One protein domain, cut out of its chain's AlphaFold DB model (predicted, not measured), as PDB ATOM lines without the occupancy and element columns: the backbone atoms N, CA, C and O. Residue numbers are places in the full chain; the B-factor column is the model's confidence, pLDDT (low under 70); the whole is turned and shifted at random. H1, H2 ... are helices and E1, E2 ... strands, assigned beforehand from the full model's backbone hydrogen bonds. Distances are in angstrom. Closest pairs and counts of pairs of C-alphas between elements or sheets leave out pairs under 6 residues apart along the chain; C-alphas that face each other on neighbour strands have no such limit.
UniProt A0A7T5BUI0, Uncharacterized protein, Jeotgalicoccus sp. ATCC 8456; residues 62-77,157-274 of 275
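AT A GLANCE: This is residues 62 to 77 and 157 to 274 of the 275 residues of an uncharacterized protein of Jeotgalicoccus sp. ATCC 8456 (UniProt A0A7T5BUI0). A small, strongly twisted sheet of four strands curls round helix H1 on one face, while H3 starts over the other face beside the end of E1 and runs on past the sheet. The long helix H4 meets H3 near its own start and passes the later part of H1, and residues 267 to 274, most of them in H4, stick out from the body. The printed part has 134 residues, with four named helices and four named strands in the order E1, E2, H1, E3, E4, H2, H3, H4. The sheet, in the order E2, E1, E3, E4, is antiparallel throughout, and the class is mixed, helices and strands. The whole is compact, with a radius of gyration of the C-alphas of 15.7 A and spans of 50 by 40 by 24 A.

HOW THE PARTS SIT: E1, residues 62 to 68, and E2, residues 71 to 77, form a hairpin, with N 64 and O 76 2.8 A apart. H1, residues 163 to 175, is on the sheet; its closest C-alphas to E1 are those of Ile 170 and Val 67, 6.4 A apart. E3, residues 182 to 188, is antiparallel to E1, with N 65 and O 184 2.8 A apart. E3 and E4, residues 197 to 202, form a hairpin, with N 185 and O 200 2.9 A apart. H2, residues 208 to 211, only grazes the sheet, with residues 209 to 210. H3, residues 221 to 236, is on the face opposite to H1, giving three layers, helices on both faces of the sheet; its height over the sheet is 7.5 A, and the C-alphas of Met 225 and Ala 68 are its closest to E1, 4.9 A apart. H4, residues 243 to 272, touches H3 about perpendicular, at 81 degrees, the closest C-alphas being those of Glu 245 and Ile 231, 6.5 A apart. With residues 255 to 263 alone H4 touches H1, at a steep tilt of 54 degrees, the same way; the closest C-alphas are those of Arg 259 and Ala 174, 4.7 A apart. H1 and H3 are apart. Each O i to N i+4 pair is within hydrogen-bond range in H1 and H3, and 22 of 26 are in H4; H2 is too short for such a pair.

IN THESE COORDINATES: E1 begins at C-alpha 62, (157.473, 154.831, 161.812), and is 19.5 A long; E2 and E3 are each 18.5 A and E4 is 14.5 A. H1 is 18.2 A, H2 5.3 A and H3 22.3 A. H4 is 44.8 A, with a kink of 25 degrees near residue 251, and ends at C-alpha 272, (132.447, 137.063, 141.708).

THE WHOLE: The C-alphas of Tyr 215 and Lys 274 are the two farthest apart, 52.0 A. Residues 78 to 156 are not printed, and C-alphas 77 and 157 are 6.3 A apart across the cut. Of the links that are printed whole, none is long. The mean pLDDT of the printed part is 91.0, and residues 267 to 274 are under 70.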
ATOM      1  N   ASP A  62     158.265 154.138 162.821       94.62
ATOM      2  CA  ASP A  62     157.473 154.831 161.812       94.62
ATOM      3  C   ASP A  62     158.373 155.303 160.662       94.62
ATOM      4  O   ASP A  62     159.032 156.350 160.736       94.62
ATOM      5  N   ILE A  63     158.427 154.512 159.593       96.31
ATOM      6  CA  ILE A  63     159.222 154.818 158.408       96.31
ATOM      7  C   ILE A  63     158.340 155.249 157.240       96.31
ATOM      8  O   ILE A  63     157.255 154.728 157.007       96.31
ATOM      9  N   ARG A  64     158.848 156.182 156.438       96.50
ATOM     10  CA  ARG A  64     158.266 156.577 155.158       96.50
ATOM     11  C   ARG A  64     159.170 156.131 154.027       96.50
ATOM     12  O   ARG A  64     160.300 156.604 153.924       96.50
ATOM     13  N   ILE A  65     158.644 155.300 153.136       97.88
ATOM     14  CA  ILE A  65     159.300 154.906 151.890       97.88
ATOM     15  C   ILE A  65     158.700 155.701 150.732       97.88
ATOM     16  O   ILE A  65     157.497 155.668 150.493       97.88
ATOM     17  N   CYS A  66     159.539 156.412 149.984       97.56
ATOM     18  CA  CYS A  66     159.127 157.105 148.771       97.56
ATOM     19  C   CYS A  66     159.314 156.214 147.549       97.56
ATOM     20  O   CYS A  66     160.430 155.826 147.192       97.56
ATOM     21  N   VAL A  67     158.197 155.951 146.878       97.00
ATOM     22  CA  VAL A  67     158.158 155.329 145.561       97.00
ATOM     23  C   VAL A  67     157.967 156.445 144.541       97.00
ATOM     24  O   VAL A  67     156.975 157.165 144.601       97.00
ATOM     25  N   ALA A  68     158.910 156.597 143.618       95.19
ATOM     26  CA  ALA A  68     158.866 157.546 142.516       95.19
ATOM     27  C   ALA A  68     158.746 156.778 141.199       95.19
ATOM     28  O   ALA A  68     159.662 156.058 140.791       95.19
ATOM     29  N   GLU A  69     157.609 156.922 140.526       93.38
ATOM     30  CA  GLU A  69     157.304 156.269 139.253       93.38
ATOM     31  C   GLU A  69     157.465 154.739 139.264       93.38
ATOM     32  O   GLU A  69     157.889 154.130 138.277       93.38
ATOM     33  N   GLY A  70     157.063 154.099 140.360       92.69
ATOM     34  CA  GLY A  70     157.131 152.651 140.551       92.69
ATOM     35  C   GLY A  70     158.490 152.148 141.031       92.69
ATOM     36  O   GLY A  70     158.736 150.946 141.043       92.69
ATOM     37  N   LYS A  71     159.396 153.050 141.418       94.31
ATOM     38  CA  LYS A  71     160.720 152.696 141.926       94.31
ATOM     39  C   LYS A  71     160.957 153.272 143.303       94.31
ATOM     40  O   LYS A  71     160.588 154.405 143.578       94.31
ATOM     41  N   TYR A  72     161.668 152.517 144.126       96.31
ATOM     42  CA  TYR A  72     162.241 153.049 145.350       96.31
ATOM     43  C   TYR A  72     163.173 154.229 145.052       96.31
ATOM     44  O   TYR A  72     164.084 154.095 144.231       96.31
ATOM     45  N   SER A  73     162.919 155.358 145.710       96.44
ATOM     46  CA  SER A  73     163.736 156.568 145.629       96.44
ATOM     47  C   SER A  73     164.524 156.775 146.922       96.44
ATOM     48  O   SER A  73     165.752 156.815 146.908       96.44
ATOM     49  N   CYS A  74     163.829 156.856 148.057       97.69
ATOM     50  CA  CYS A  74     164.446 157.119 149.354       97.69
ATOM     51  C   CYS A  74     163.536 156.701 150.511       97.69
ATOM     52  O   CYS A  74     162.346 156.443 150.319       97.69
ATOM     53  N   ALA A  75     164.095 156.636 151.721       97.81
ATOM     54  CA  ALA A  75     163.347 156.347 152.938       97.81
ATOM     55  C   ALA A  75     163.763 157.252 154.103       97.81
ATOM     56  O   ALA A  75     164.923 157.652 154.218       97.81
ATOM     57  N   LEU A  76     162.804 157.554 154.976       96.12
ATOM     58  CA  LEU A  76     163.004 158.312 156.207       96.12
ATOM     59  C   LEU A  76     162.452 157.540 157.396       96.12
ATOM     60  O   LEU A  76     161.341 157.032 157.317       96.12
ATOM     61  N   TRP A  77     163.173 157.540 158.509       96.25
ATOM     62  CA  TRP A  77     162.579 157.261 159.809       96.25
ATOM     63  C   TRP A  77     162.072 158.576 160.397       96.25
ATOM     64  O   TRP A  77     162.782 159.587 160.379       96.25
ATOM     65  N   ILE A 157     167.297 157.074 156.124       97.81
ATOM     66  CA  ILE A 157     167.536 155.633 156.279       97.81
ATOM     67  C   ILE A 157     167.576 154.934 154.920       97.81
ATOM     68  O   ILE A 157     167.405 153.720 154.832       97.81
ATOM     69  N   THR A 158     167.788 155.694 153.841       98.12
ATOM     70  CA  THR A 158     167.660 155.189 152.468       98.12
ATOM     71  C   THR A 158     168.542 153.971 152.177       98.12
ATOM     72  O   THR A 158     168.175 153.104 151.395       98.12
ATOM     73  N   ASN A 159     169.705 153.885 152.823       97.12
ATOM     74  CA  ASN A 159     170.642 152.774 152.642       97.12
ATOM     75  C   ASN A 159     170.553 151.712 153.756       97.12
ATOM     76  O   ASN A 159     171.349 150.779 153.756       97.12
ATOM     77  N   SER A 160     169.635 151.876 154.712       96.75
ATOM     78  CA  SER A 160     169.537 151.048 155.924       96.75
ATOM     79  C   SER A 160     168.245 150.236 156.003       96.75
ATOM     80  O   SER A 160     168.152 149.335 156.831       96.75
ATOM     81  N   VAL A 161     167.244 150.569 155.182       97.50
ATOM     82  CA  VAL A 161     165.960 149.862 155.128       97.50
ATOM     83  C   VAL A 161     166.085 148.550 154.344       97.50
ATOM     84  O   VAL A 161     166.761 148.506 153.315       97.50
ATOM     85  N   SER A 162     165.444 147.485 154.827       97.56
ATOM     86  CA  SER A 162     165.458 146.168 154.180       97.56
ATOM     87  C   SER A 162     164.799 146.178 152.799       97.56
ATOM     88  O   SER A 162     163.896 146.969 152.504       97.56
ATOM     89  N   GLU A 163     165.233 145.255 151.939       97.12
ATOM     90  CA  GLU A 163     164.645 145.090 150.609       97.12
ATOM     91  C   GLU A 163     163.186 144.625 150.691       97.12
ATOM     92  O   GLU A 163     162.373 145.028 149.863       97.12
ATOM     93  N   GLU A 164     162.827 143.846 151.715       97.94
ATOM     94  CA  GLU A 164     161.462 143.382 151.957       97.94
ATOM     95  C   GLU A 164     160.493 144.536 152.256       97.94
ATOM     96  O   GLU A 164     159.393 144.573 151.700       97.94
ATOM     97  N   LEU A 165     160.899 145.514 153.076       98.31
ATOM     98  CA  LEU A 165     160.085 146.702 153.361       98.31
ATOM     99  C   LEU A 165     159.955 147.600 152.123       98.31
ATOM    100  O   LEU A 165     158.884 148.149 151.850       98.31
ATOM    101  N   VAL A 166     161.030 147.719 151.339       98.00
ATOM    102  CA  VAL A 166     161.008 148.439 150.061       98.00
ATOM    103  C   VAL A 166     160.050 147.776 149.072       98.00
ATOM    104  O   VAL A 166     159.238 148.459 148.447       98.00
ATOM    105  N   ASP A 167     160.116 146.456 148.934       97.62
ATOM    106  CA  ASP A 167     159.239 145.696 148.052       97.62
ATOM    107  C   ASP A 167     157.769 145.763 148.506       97.62
ATOM    108  O   ASP A 167     156.881 145.956 147.672       97.62
ATOM    109  N   LEU A 168     157.506 145.712 149.820       98.12
ATOM    110  CA  LEU A 168     156.178 145.945 150.397       98.12
ATOM    111  C   LEU A 168     155.612 147.307 149.969       98.12
ATOM    112  O   LEU A 168     154.476 147.380 149.496       98.12
ATOM    113  N   ALA A 169     156.405 148.380 150.067       98.12
ATOM    114  CA  ALA A 169     155.986 149.715 149.642       98.12
ATOM    115  C   ALA A 169     155.700 149.789 148.132       98.12
ATOM    116  O   ALA A 169     154.704 150.377 147.709       98.12
ATOM    117  N   ILE A 170     156.549 149.176 147.302       97.69
ATOM    118  CA  ILE A 170     156.369 149.150 145.843       97.69
ATOM    119  C   ILE A 170     155.079 148.404 145.473       97.69
ATOM    120  O   ILE A 170     154.299 148.905 144.656       97.69
ATOM    121  N   ARG A 171     154.820 147.247 146.093       97.50
ATOM    122  CA  ARG A 171     153.579 146.479 145.906       97.50
ATOM    123  C   ARG A 171     152.345 147.266 146.341       97.50
ATOM    124  O   ARG A 171     151.357 147.282 145.610       97.50
ATOM    125  N   ALA A 172     152.419 147.970 147.469       97.44
ATOM    126  CA  ALA A 172     151.337 148.821 147.955       97.44
ATOM    127  C   ALA A 172     150.948 149.886 146.922       97.44
ATOM    128  O   ALA A 172     149.779 150.005 146.560       97.44
ATOM    129  N   VAL A 173     151.933 150.594 146.365       97.56
ATOM    130  CA  VAL A 173     151.695 151.592 145.313       97.56
ATOM    131  C   VAL A 173     151.129 150.942 144.051       97.56
ATOM    132  O   VAL A 173     150.181 151.464 143.472       97.56
ATOM    133  N   ALA A 174     151.656 149.781 143.653       96.25
ATOM    134  CA  ALA A 174     151.174 149.051 142.483       96.25
ATOM    135  C   ALA A 174     149.723 148.558 142.625       96.25
ATOM    136  O   ALA A 174     149.027 148.424 141.617       96.25
ATOM    137  N   SER A 175     149.257 148.292 143.848       95.75
ATOM    138  CA  SER A 175     147.885 147.833 144.096       95.75
ATOM    139  C   SER A 175     146.814 148.912 143.919       95.75
ATOM    140  O   SER A 175     145.639 148.575 143.786       95.75
ATOM    141  N   VAL A 176     147.198 150.194 143.868       94.56
ATOM    142  CA  VAL A 176     146.262 151.311 143.697       94.56
ATOM    143  C   VAL A 176     146.182 151.698 142.213       94.56
ATOM    144  O   VAL A 176     147.178 152.153 141.636       94.56
ATOM    145  N   PRO A 177     145.016 151.558 141.551       90.69
ATOM    146  CA  PRO A 177     144.869 151.909 140.143       90.69
ATOM    147  C   PRO A 177     145.256 153.365 139.850       90.69
ATOM    148  O   PRO A 177     144.771 154.298 140.482       90.69
ATOM    149  N   GLY A 178     146.135 153.552 138.864       90.81
ATOM    150  CA  GLY A 178     146.605 154.870 138.420       90.81
ATOM    151  C   GLY A 178     147.710 155.494 139.279       90.81
ATOM    152  O   GLY A 178     148.256 156.523 138.884       90.81
ATOM    153  N   LEU A 179     148.091 154.880 140.403       94.94
ATOM    154  CA  LEU A 179     149.140 155.406 141.268       94.94
ATOM    155  C   LEU A 179     150.525 154.901 140.843       94.94
ATOM    156  O   LEU A 179     150.757 153.707 140.661       94.94
ATOM    157  N   HIS A 180     151.460 155.836 140.694       93.94
ATOM    158  CA  HIS A 180     152.846 155.552 140.313       93.94
ATOM    159  C   HIS A 180     153.864 156.131 141.292       93.94
ATOM    160  O   HIS A 180     154.962 155.591 141.423       93.94
ATOM    161  N   THR A 181     153.493 157.205 141.983       95.62
ATOM    162  CA  THR A 181     154.355 157.929 142.908       95.62
ATOM    163  C   THR A 181     153.594 158.156 144.205       95.62
ATOM    164  O   THR A 181     152.455 158.617 144.171       95.62
ATOM    165  N   ALA A 182     154.199 157.796 145.335       96.94
ATOM    166  CA  ALA A 182     153.608 157.972 146.658       96.94
ATOM    167  C   ALA A 182     154.665 157.901 147.768       96.94
ATOM    168  O   ALA A 182     155.745 157.328 147.599       96.94
ATOM    169  N   GLY A 183     154.326 158.452 148.933       96.88
ATOM    170  CA  GLY A 183     154.986 158.124 150.196       96.88
ATOM    171  C   GLY A 183     154.187 157.051 150.925       96.88
ATOM    172  O   GLY A 183     153.013 157.263 151.209       96.88
ATOM    173  N   VAL A 184     154.802 155.913 151.214       97.62
ATOM    174  CA  VAL A 184     154.180 154.809 151.947       97.62
ATOM    175  C   VAL A 184     154.689 154.839 153.379       97.62
ATOM    176  O   VAL A 184     155.895 154.726 153.599       97.62
ATOM    177  N   ASP A 185     153.777 155.011 154.327       95.56
ATOM    178  CA  ASP A 185     154.079 155.008 155.756       95.56
ATOM    179  C   ASP A 185     153.930 153.586 156.282       95.56
ATOM    180  O   ASP A 185     152.887 152.954 156.088       95.56
ATOM    181  N   ILE A 186     154.983 153.076 156.910       96.69
ATOM    182  CA  ILE A 186     155.098 151.695 157.362       96.69
ATOM    183  C   ILE A 186     155.561 151.701 158.817       96.69
ATOM    184  O   ILE A 186     156.559 152.342 159.138       96.69
ATOM    185  N   LEU A 187     154.865 150.955 159.673       95.31
ATOM    186  CA  LEU A 187     155.371 150.581 160.994       95.31
ATOM    187  C   LEU A 187     156.114 149.252 160.904       95.31
ATOM    188  O   LEU A 187     155.656 148.321 160.235       95.31
ATOM    189  N   THR A 188     157.267 149.166 161.554       95.81
ATOM    190  CA  THR A 188     158.095 147.959 161.563       95.81
ATOM    191  C   THR A 188     158.938 147.869 162.830       95.81
ATOM    192  O   THR A 188     159.388 148.888 163.344       95.81
ATOM    193  N   ASP A 189     159.205 146.660 163.315       93.75
ATOM    194  CA  ASP A 189     159.973 146.443 164.550       93.75
ATOM    195  C   ASP A 189     161.444 146.868 164.421       93.75
ATOM    196  O   ASP A 189     162.105 147.167 165.411       93.75
ATOM    197  N   SER A 190     161.989 146.882 163.200       95.25
ATOM    198  CA  SER A 190     163.347 147.353 162.927       95.25
ATOM    199  C   SER A 190     163.536 147.698 161.451       95.25
ATOM    200  O   SER A 190     162.840 147.187 160.577       95.25
ATOM    201  N   LEU A 191     164.542 148.523 161.144       95.06
ATOM    202  CA  LEU A 191     164.849 148.909 159.759       95.06
ATOM    203  C   LEU A 191     165.267 147.719 158.877       95.06
ATOM    204  O   LEU A 191     165.122 147.780 157.659       95.06
ATOM    205  N   THR A 192     165.771 146.642 159.484       94.69
ATOM    206  CA  THR A 192     166.199 145.413 158.801       94.69
ATOM    207  C   THR A 192     165.148 144.303 158.852       94.69
ATOM    208  O   THR A 192     165.409 143.191 158.390       94.69
ATOM    209  N   SER A 193     163.964 144.581 159.406       94.12
ATOM    210  CA  SER A 193     162.877 143.614 159.499       94.12
ATOM    211  C   SER A 193     162.379 143.197 158.119       94.12
ATOM    212  O   SER A 193     162.416 143.961 157.154       94.12
ATOM    213  N   LYS A 194     161.855 141.975 158.040       94.38
ATOM    214  CA  LYS A 194     161.157 141.469 156.851       94.38
ATOM    215  C   LYS A 194     159.662 141.766 156.871       94.38
ATOM    216  O   LYS A 194     158.991 141.582 155.860       94.38
ATOM    217  N   GLN A 195     159.151 142.200 158.022       93.81
ATOM    218  CA  GLN A 195     157.741 142.458 158.256       93.81
ATOM    219  C   GLN A 195     157.523 143.948 158.513       93.81
ATOM    220  O   GLN A 195     158.233 144.579 159.296       93.81
ATOM    221  N   GLY A 196     156.505 144.497 157.864       95.62
ATOM    222  CA  GLY A 196     156.033 145.850 158.103       95.62
ATOM    223  C   GLY A 196     154.532 145.937 157.881       95.62
ATOM    224  O   GLY A 196     153.940 145.098 157.198       95.62
ATOM    225  N   TYR A 197     153.924 146.960 158.462       95.94
ATOM    226  CA  TYR A 197     152.494 147.223 158.393       95.94
ATOM    227  C   TYR A 197     152.277 148.571 157.722       95.94
ATOM    228  O   TYR A 197     152.741 149.594 158.217       95.94
ATOM    229  N   ILE A 198     151.594 148.575 156.578       95.81
ATOM    230  CA  ILE A 198     151.282 149.813 155.860       95.81
ATOM    231  C   ILE A 198     150.201 150.559 156.635       95.81
ATOM    232  O   ILE A 198     149.100 150.047 156.828       95.81
ATOM    233  N   ILE A 199     150.517 151.780 157.047       92.38
ATOM    234  CA  ILE A 199     149.626 152.635 157.833       92.38
ATOM    235  C   ILE A 199     148.883 153.620 156.941       92.38
ATOM    236  O   ILE A 199     147.708 153.904 157.172       92.38
ATOM    237  N   GLU A 200     149.564 154.146 155.925       92.12
ATOM    238  CA  GLU A 200     149.012 155.140 155.009       92.12
ATOM    239  C   GLU A 200     149.762 155.118 153.669       92.12
ATOM    240  O   GLU A 200     150.985 154.972 153.626       92.12
ATOM    241  N   ILE A 201     149.039 155.323 152.565       95.44
ATOM    242  CA  ILE A 201     149.623 155.588 151.243       95.44
ATOM    243  C   ILE A 201     149.309 157.038 150.872       95.44
ATOM    244  O   ILE A 201     148.189 157.382 150.505       95.44
ATOM    245  N   ASN A 202     150.321 157.896 150.951       93.50
ATOM    246  CA  ASN A 202     150.216 159.318 150.665       93.50
ATOM    247  C   ASN A 202     150.475 159.588 149.176       93.50
ATOM    248  O   ASN A 202     151.626 159.611 148.734       93.50
ATOM    249  N   THR A 203     149.413 159.848 148.409       92.19
ATOM    250  CA  THR A 203     149.492 160.143 146.961       92.19
ATOM    251  C   THR A 203     150.124 161.503 146.647       92.19
ATOM    252  O   THR A 203     150.678 161.690 145.570       92.19
ATOM    253  N   ASN A 204     150.091 162.441 147.598       87.44
ATOM    254  CA  ASN A 204     150.747 163.747 147.513       87.44
ATOM    255  C   ASN A 204     151.716 163.940 148.690       87.44
ATOM    256  O   ASN A 204     151.560 164.832 149.527       87.44
ATOM    257  N   ALA A 205     152.684 163.031 148.806       86.94
ATOM    258  CA  ALA A 205     153.653 163.069 149.888       86.94
ATOM    259  C   ALA A 205     154.538 164.325 149.812       86.94
ATOM    260  O   ALA A 205     155.032 164.730 148.759       86.94
ATOM    261  N   ASN A 206     154.792 164.936 150.968       87.31
ATOM    262  CA  ASN A 206     155.748 166.028 151.062       87.31
ATOM    263  C   ASN A 206     157.174 165.485 150.916       87.31
ATOM    264  O   ASN A 206     157.739 164.968 151.876       87.31
ATOM    265  N   HIS A 207     157.767 165.653 149.735       88.75
ATOM    266  CA  HIS A 207     159.123 165.188 149.469       88.75
ATOM    267  C   HIS A 207     160.227 166.172 149.897       88.75
ATOM    268  O   HIS A 207     161.401 165.805 149.901       88.75
ATOM    269  N   LYS A 208     159.892 167.407 150.306       89.75
ATOM    270  CA  LYS A 208     160.892 168.421 150.704       89.75
ATOM    271  C   LYS A 208     161.735 167.980 151.899       89.75
ATOM    272  O   LYS A 208     162.906 168.333 151.974       89.75
ATOM    273  N   VAL A 209     161.163 167.178 152.797       90.12
ATOM    274  CA  VAL A 209     161.875 166.649 153.969       90.12
ATOM    275  C   VAL A 209     163.080 165.779 153.591       90.12
ATOM    276  O   VAL A 209     164.035 165.702 154.352       90.12
ATOM    277  N   HIS A 210     163.088 165.176 152.401       93.75
ATOM    278  CA  HIS A 210     164.225 164.388 151.925       93.75
ATOM    279  C   HIS A 210     165.391 165.260 151.447       93.75
ATOM    280  O   HIS A 210     166.537 164.822 151.480       93.75
ATOM    281  N   TYR A 211     165.116 166.502 151.042       94.81
ATOM    282  CA  TYR A 211     166.154 167.470 150.680       94.81
ATOM    283  C   TYR A 211     166.787 168.126 151.908       94.81
ATOM    284  O   TYR A 211     167.892 168.651 151.830       94.81
ATOM    285  N   LEU A 212     166.058 168.138 153.024       93.00
ATOM    286  CA  LEU A 212     166.432 168.800 154.269       93.00
ATOM    287  C   LEU A 212     166.151 167.856 155.452       93.00
ATOM    288  O   LEU A 212     165.310 168.188 156.296       93.00
ATOM    289  N   PRO A 213     166.780 166.664 155.502       93.81
ATOM    290  CA  PRO A 213     166.571 165.755 156.615       93.81
ATOM    291  C   PRO A 213     167.123 166.372 157.904       93.81
ATOM    292  O   PRO A 213     168.049 167.185 157.865       93.81
ATOM    293  N   TYR A 214     166.563 165.994 159.052       94.25
ATOM    294  CA  TYR A 214     167.120 166.417 160.337       94.25
ATOM    295  C   TYR A 214     168.481 165.748 160.577       94.25
ATOM    296  O   TYR A 214     169.429 166.399 161.010       94.25
ATOM    297  N   TYR A 215     168.586 164.463 160.230       94.81
ATOM    298  CA  TYR A 215     169.818 163.684 160.286       94.81
ATOM    299  C   TYR A 215     170.032 162.889 158.994       94.81
ATOM    300  O   TYR A 215     169.085 162.385 158.393       94.81
ATOM    301  N   GLY A 216     171.295 162.711 158.602       95.56
ATOM    302  CA  GLY A 216     171.682 161.891 157.453       95.56
ATOM    303  C   GLY A 216     171.826 162.675 156.146       95.56
ATOM    304  O   GLY A 216     172.143 163.864 156.157       95.56
ATOM    305  N   SER A 217     171.682 161.988 155.009       96.69
ATOM    306  CA  SER A 217     172.037 162.530 153.691       96.69
ATOM    307  C   SER A 217     170.844 163.107 152.935       96.69
ATOM    308  O   SER A 217     169.738 162.577 152.984       96.69
ATOM    309  N   ILE A 218     171.103 164.165 152.166       96.56
ATOM    310  CA  ILE A 218     170.146 164.754 151.223       96.56
ATOM    311  C   ILE A 218     169.786 163.727 150.140       96.56
ATOM    312  O   ILE A 218     170.667 163.084 149.565       96.56
ATOM    313  N   ARG A 219     168.493 163.612 149.823       96.62
ATOM    314  CA  ARG A 219     167.957 162.788 148.729       96.62
ATOM    315  C   ARG A 219     167.100 163.638 147.795       96.62
ATOM    316  O   ARG A 219     166.479 164.609 148.226       96.62
ATOM    317  N   THR A 220     167.049 163.257 146.519       96.06
ATOM    318  CA  THR A 220     166.440 164.058 145.445       96.06
ATOM    319  C   THR A 220     165.254 163.355 144.760       96.06
ATOM    320  O   THR A 220     165.250 163.185 143.541       96.06
ATOM    321  N   PRO A 221     164.187 162.982 145.493       94.69
ATOM    322  CA  PRO A 221     163.070 162.208 144.940       94.69
ATOM    323  C   PRO A 221     162.338 162.870 143.761       94.69
ATOM    324  O   PRO A 221     161.803 162.165 142.909       94.69
ATOM    325  N   TYR A 222     162.329 164.206 143.652       94.69
ATOM    326  CA  TYR A 222     161.751 164.861 142.471       94.69
ATOM    327  C   TYR A 222     162.593 164.638 141.213       94.69
ATOM    328  O   TYR A 222     162.038 164.509 140.125       94.69
ATOM    329  N   GLN A 223     163.918 164.566 141.355       94.81
ATOM    330  CA  GLN A 223     164.800 164.221 140.246       94.81
ATOM    331  C   GLN A 223     164.560 162.770 139.822       94.81
ATOM    332  O   GLN A 223     164.334 162.524 138.640       94.81
ATOM    333  N   ASP A 224     164.504 161.839 140.779       94.44
ATOM    334  CA  ASP A 224     164.194 160.431 140.498       94.44
ATOM    335  C   ASP A 224     162.857 160.279 139.765       94.44
ATOM    336  O   ASP A 224     162.756 159.517 138.802       94.44
ATOM    337  N   MET A 225     161.832 161.023 140.194       93.75
ATOM    338  CA  MET A 225     160.522 161.043 139.545       93.75
ATOM    339  C   MET A 225     160.635 161.487 138.083       93.75
ATOM    340  O   MET A 225     160.213 160.748 137.195       93.75
ATOM    341  N   ILE A 226     161.252 162.644 137.818       94.88
ATOM    342  CA  ILE A 226     161.413 163.187 136.459       94.88
ATOM    343  C   ILE A 226     162.209 162.219 135.575       94.88
ATOM    344  O   ILE A 226     161.779 161.896 134.467       94.88
ATOM    345  N   GLU A 227     163.340 161.710 136.062       94.06
ATOM    346  CA  GLU A 227     164.169 160.756 135.322       94.06
ATOM    347  C   GLU A 227     163.387 159.488 134.961       94.06
ATOM    348  O   GLU A 227     163.428 159.019 133.821       94.06
ATOM    349  N   ASN A 228     162.625 158.941 135.909       93.75
ATOM    350  CA  ASN A 228     161.828 157.744 135.671       93.75
ATOM    351  C   ASN A 228     160.659 158.010 134.706       93.75
ATOM    352  O   ASN A 228     160.366 157.146 133.875       93.75
ATOM    353  N   MET A 229     160.031 159.192 134.752       93.38
ATOM    354  CA  MET A 229     159.029 159.605 133.762       93.38
ATOM    355  C   MET A 229     159.634 159.660 132.353       93.38
ATOM    356  O   MET A 229     159.042 159.125 131.415       93.38
ATOM    357  N   PHE A 230     160.832 160.234 132.196       94.69
ATOM    358  CA  PHE A 230     161.527 160.276 130.906       94.69
ATOM    359  C   PHE A 230     161.878 158.883 130.379       94.69
ATOM    360  O   PHE A 230     161.709 158.618 129.189       94.69
ATOM    361  N   ILE A 231     162.316 157.966 131.246       92.56
ATOM    362  CA  ILE A 231     162.579 156.573 130.852       92.56
ATOM    363  C   ILE A 231     161.292 155.904 130.355       92.56
ATOM    364  O   ILE A 231     161.304 155.274 129.296       92.56
ATOM    365  N   LYS A 232     160.173 156.061 131.076       89.38
ATOM    366  CA  LYS A 232     158.868 155.529 130.648       89.38
ATOM    367  C   LYS A 232     158.424 156.119 129.315       89.38
ATOM    368  O   LYS A 232     157.994 155.374 128.442       89.38
ATOM    369  N   PHE A 233     158.580 157.429 129.139       92.94
ATOM    370  CA  PHE A 233     158.309 158.099 127.872       92.94
ATOM    371  C   PHE A 233     159.134 157.476 126.740       92.94
ATOM    372  O   PHE A 233     158.573 157.038 125.739       92.94
ATOM    373  N   LYS A 234     160.452 157.332 126.915       94.12
ATOM    374  CA  LYS A 234     161.311 156.722 125.895       94.12
ATOM    375  C   LYS A 234     160.856 155.314 125.510       94.12
ATOM    376  O   LYS A 234     160.766 155.021 124.324       94.12
ATOM    377  N   ILE A 235     160.514 154.482 126.494       89.44
ATOM    378  CA  ILE A 235     160.003 153.121 126.267       89.44
ATOM    379  C   ILE A 235     158.692 153.151 125.474       89.44
ATOM    380  O   ILE A 235     158.578 152.454 124.468       89.44
ATOM    381  N   ASN A 236     157.729 153.977 125.888       88.38
ATOM    382  CA  ASN A 236     156.398 154.032 125.279       88.38
ATOM    383  C   ASN A 236     156.420 154.498 123.816       88.38
ATOM    384  O   ASN A 236     155.565 154.094 123.037       88.38
ATOM    385  N   TYR A 237     157.395 155.329 123.445       94.38
ATOM    386  CA  TYR A 237     157.533 155.876 122.093       94.38
ATOM    387  C   TYR A 237     158.678 155.237 121.286       94.38
ATOM    388  O   TYR A 237     159.018 155.720 120.210       94.38
ATOM    389  N   GLY A 238     159.281 154.149 121.782       92.00
ATOM    390  CA  GLY A 238     160.299 153.389 121.049       92.00
ATOM    391  C   GLY A 238     161.660 154.084 120.910       92.00
ATOM    392  O   GLY A 238     162.447 153.727 120.033       92.00
ATOM    393  N   TYR A 239     161.967 155.061 121.761       94.69
ATOM    394  CA  TYR A 239     163.282 155.696 121.793       94.69
ATOM    395  C   TYR A 239     164.332 154.783 122.438       94.69
ATOM    396  O   TYR A 239     164.066 154.040 123.385       94.69
ATOM    397  N   GLY A 240     165.575 154.884 121.958       93.25
ATOM    398  CA  GLY A 240     166.706 154.169 122.541       93.25
ATOM    399  C   GLY A 240     166.996 154.602 123.982       93.25
ATOM    400  O   GLY A 240     166.995 155.792 124.300       93.25
ATOM    401  N   LEU A 241     167.290 153.624 124.843       94.19
ATOM    402  CA  LEU A 241     167.753 153.844 126.214       94.19
ATOM    403  C   LEU A 241     169.276 153.727 126.308       94.19
ATOM    404  O   LEU A 241     169.860 152.780 125.760       94.19
ATOM    405  N   THR A 242     169.899 154.623 127.076       94.81
ATOM    406  CA  THR A 242     171.302 154.488 127.500       94.81
ATOM    407  C   THR A 242     171.492 153.247 128.383       94.81
ATOM    408  O   THR A 242     170.527 152.651 128.867       94.81
ATOM    409  N   GLN A 243     172.740 152.829 128.631       92.62
ATOM    410  CA  GLN A 243     172.995 151.692 129.530       92.62
ATOM    411  C   GLN A 243     172.456 151.929 130.949       92.62
ATOM    412  O   GLN A 243     171.872 151.024 131.551       92.62
ATOM    413  N   GLU A 244     172.602 153.147 131.473       90.12
ATOM    414  CA  GLU A 244     172.088 153.510 132.793       90.12
ATOM    415  C   GLU A 244     170.554 153.459 132.832       90.12
ATOM    416  O   GLU A 244     169.971 152.861 133.742       90.12
ATOM    417  N   GLU A 245     169.897 154.008 131.809       92.69
ATOM    418  CA  GLU A 245     168.439 153.980 131.672       92.69
ATOM    419  C   GLU A 245     167.912 152.544 131.569       92.69
ATOM    420  O   GLU A 245     166.909 152.216 132.201       92.69
ATOM    421  N   ARG A 246     168.619 151.650 130.862       90.31
ATOM    422  CA  ARG A 246     168.284 150.215 130.804       90.31
ATOM    423  C   ARG A 246     168.390 149.535 132.166       90.31
ATOM    424  O   ARG A 246     167.572 148.679 132.492       90.31
ATOM    425  N   ARG A 247     169.384 149.891 132.989       87.06
ATOM    426  CA  ARG A 247     169.477 149.368 134.363       87.06
ATOM    427  C   ARG A 247     168.300 149.863 135.202       87.06
ATOM    428  O   ARG A 247     167.687 149.084 135.928       87.06
ATOM    429  N   LYS A 248     167.975 151.152 135.073       84.44
ATOM    430  CA  LYS A 248     166.857 151.805 135.765       84.44
ATOM    431  C   LYS A 248     165.491 151.258 135.315       84.44
ATOM    432  O   LYS A 248     164.605 151.178 136.164       84.44
ATOM    433  N   SER A 249     165.322 150.850 134.054       86.69
ATOM    434  CA  SER A 249     164.043 150.369 133.509       86.69
ATOM    435  C   SER A 249     163.650 148.963 133.966       86.69
ATOM    436  O   SER A 249     162.460 148.679 134.054       86.69
ATOM    437  N   ARG A 250     164.605 148.099 134.344       84.38
ATOM    438  CA  ARG A 250     164.299 146.748 134.864       84.38
ATOM    439  C   ARG A 250     163.350 146.786 136.063       84.38
ATOM    440  O   ARG A 250     162.381 146.042 136.096       84.38
ATOM    441  N   LYS A 251     163.574 147.712 137.002       81.94
ATOM    442  CA  LYS A 251     162.694 147.892 138.171       81.94
ATOM    443  C   LYS A 251     161.294 148.402 137.792       81.94
ATOM    444  O   LYS A 251     160.331 148.105 138.487       81.94
ATOM    445  N   ILE A 252     161.166 149.137 136.681       83.88
ATOM    446  CA  ILE A 252     159.866 149.594 136.158       83.88
ATOM    447  C   ILE A 252     159.057 148.403 135.627       83.88
ATOM    448  O   ILE A 252     157.843 148.365 135.813       83.88
ATOM    449  N   ALA A 253     159.719 147.421 135.006       85.50
ATOM    450  CA  ALA A 253     159.061 146.197 134.555       85.50
ATOM    451  C   ALA A 253     158.462 145.416 135.734       85.50
ATOM    452  O   ALA A 253     157.268 145.136 135.713       85.50
ATOM    453  N   THR A 254     159.235 145.197 136.805       89.19
ATOM    454  CA  THR A 254     158.747 144.546 138.037       89.19
ATOM    455  C   THR A 254     157.524 145.259 138.622       89.19
ATOM    456  O   THR A 254     156.527 144.632 138.965       89.19
ATOM    457  N   PHE A 255     157.544 146.593 138.679       92.69
ATOM    458  CA  PHE A 255     156.387 147.358 139.144       92.69
ATOM    459  C   PHE A 255     155.146 147.166 138.253       92.69
ATOM    460  O   PHE A 255     154.028 147.056 138.757       92.69
ATOM    461  N   ASN A 256     155.319 147.097 136.930       90.62
ATOM    462  CA  ASN A 256     154.214 146.837 136.008       90.62
ATOM    463  C   ASN A 256     153.658 145.409 136.142       90.62
ATOM    464  O   ASN A 256     152.449 145.230 136.008       90.62
ATOM    465  N   GLU A 257     154.499 144.421 136.450       92.94
ATOM    466  CA  GLU A 257     154.059 143.055 136.768       92.94
ATOM    467  C   GLU A 257     153.176 143.040 138.022       92.94
ATOM    468  O   GLU A 257     152.079 142.480 137.989       92.94
ATOM    469  N   TYR A 258     153.575 143.742 139.091       95.19
ATOM    470  CA  TYR A 258     152.729 143.907 140.280       95.19
ATOM    471  C   TYR A 258     151.404 144.599 139.961       95.19
ATOM    472  O   TYR A 258     150.349 144.149 140.407       95.19
ATOM    473  N   ARG A 259     151.422 145.658 139.144       93.88
ATOM    474  CA  ARG A 259     150.185 146.328 138.721       93.88
ATOM    475  C   ARG A 259     149.257 145.390 137.961       93.88
ATOM    476  O   ARG A 259     148.061 145.378 138.234       93.88
ATOM    477  N   ALA A 260     149.792 144.603 137.029       91.06
ATOM    478  CA  ALA A 260     149.009 143.624 136.283       91.06
ATOM    479  C   ALA A 260     148.411 142.559 137.217       91.06
ATOM    480  O   ALA A 260     147.230 142.231 137.099       91.06
ATOM    481  N   TYR A 261     149.196 142.074 138.184       93.94
ATOM    482  CA  TYR A 261     148.737 141.134 139.203       93.94
ATOM    483  C   TYR A 261     147.547 141.683 140.006       93.94
ATOM    484  O   TYR A 261     146.487 141.056 140.036       93.94
ATOM    485  N   TYR A 262     147.674 142.876 140.595       92.56
ATOM    486  CA  TYR A 262     146.604 143.468 141.405       92.56
ATOM    487  C   TYR A 262     145.386 143.887 140.578       92.56
ATOM    488  O   TYR A 262     144.253 143.716 141.027       92.56
ATOM    489  N   HIS A 263     145.587 144.367 139.349       87.44
ATOM    490  CA  HIS A 263     144.487 144.655 138.432       87.44
ATOM    491  C   HIS A 263     143.661 143.398 138.127       87.44
ATOM    492  O   HIS A 263     142.433 143.435 138.161       87.44
ATOM    493  N   ASN A 264     144.323 142.264 137.872       87.38
ATOM    494  CA  ASN A 264     143.639 140.994 137.634       87.38
ATOM    495  C   ASN A 264     142.891 140.498 138.877       87.38
ATOM    496  O   ASN A 264     141.803 139.940 138.741       87.38
ATOM    497  N   LEU A 265     143.446 140.720 140.072       86.06
ATOM    498  CA  LEU A 265     142.780 140.390 141.331       86.06
ATOM    499  C   LEU A 265     141.474 141.187 141.489       86.06
ATOM    500  O   LEU A 265     140.421 140.585 141.671       86.06
ATOM    501  N   LEU A 266     141.526 142.512 141.305       77.44
ATOM    502  CA  LEU A 266     140.343 143.383 141.337       77.44
ATOM    503  C   LEU A 266     139.310 142.994 140.274       77.44
ATOM    504  O   LEU A 266     138.114 142.955 140.557       77.44
ATOM    505  N   GLY A 267     139.772 142.675 139.061       67.50
ATOM    506  CA  GLY A 267     138.919 142.207 137.975       67.50
ATOM    507  C   GLY A 267     138.125 140.961 138.365       67.50
ATOM    508  O   GLY A 267     136.912 140.948 138.196       67.50
ATOM    509  N   ARG A 268     138.769 139.945 138.957       59.41
ATOM    510  CA  ARG A 268     138.089 138.723 139.431       59.41
ATOM    511  C   ARG A 268     137.052 139.017 140.523       59.41
ATOM    512  O   ARG A 268     135.923 138.547 140.423       59.41
ATOM    513  N   THR A 269     137.384 139.866 141.497       55.97
ATOM    514  CA  THR A 269     136.490 140.201 142.621       55.97
ATOM    515  C   THR A 269     135.221 140.955 142.193       55.97
ATOM    516  O   THR A 269     134.174 140.797 142.819       55.97
ATOM    517  N   ILE A 270     135.273 141.751 141.116       50.81
ATOM    518  CA  ILE A 270     134.096 142.467 140.583       50.81
ATOM    519  C   ILE A 270     133.111 141.512 139.884       50.81
ATOM    520  O   ILE A 270     131.906 141.775 139.889       50.81
ATOM    521  N   TYR A 271     133.593 140.409 139.299       39.75
ATOM    522  CA  TYR A 271     132.739 139.408 138.650       39.75
ATOM    523  C   TYR A 271     132.181 138.370 139.633       39.75
ATOM    524  O   TYR A 271     131.045 137.944 139.460       39.75
ATOM    525  N   GLU A 272     132.922 138.009 140.684       43.75
ATOM    526  CA  GLU A 272     132.447 137.063 141.708       43.75
ATOM    527  C   GLU A 272     131.397 137.669 142.658       43.75
ATOM    528  O   GLU A 272     130.530 136.946 143.126       43.75
ATOM    529  N   ASN A 273     131.389 138.992 142.878       42.25
ATOM    530  CA  ASN A 273     130.356 139.677 143.682       42.25
ATOM    531  C   ASN A 273     129.125 140.137 142.868       42.25
ATOM    532  O   ASN A 273     128.334 140.955 143.339       42.25
ATOM    533  N   LYS A 274     128.982 139.667 141.621       39.53
ATOM    534  CA  LYS A 274     127.835 139.943 140.734       39.53
ATOM    535  C   LYS A 274     127.039 138.687 140.343       39.53
ATOM    536  O   LYS A 274     126.172 138.784 139.472       39.53
TER     537      LYS A 274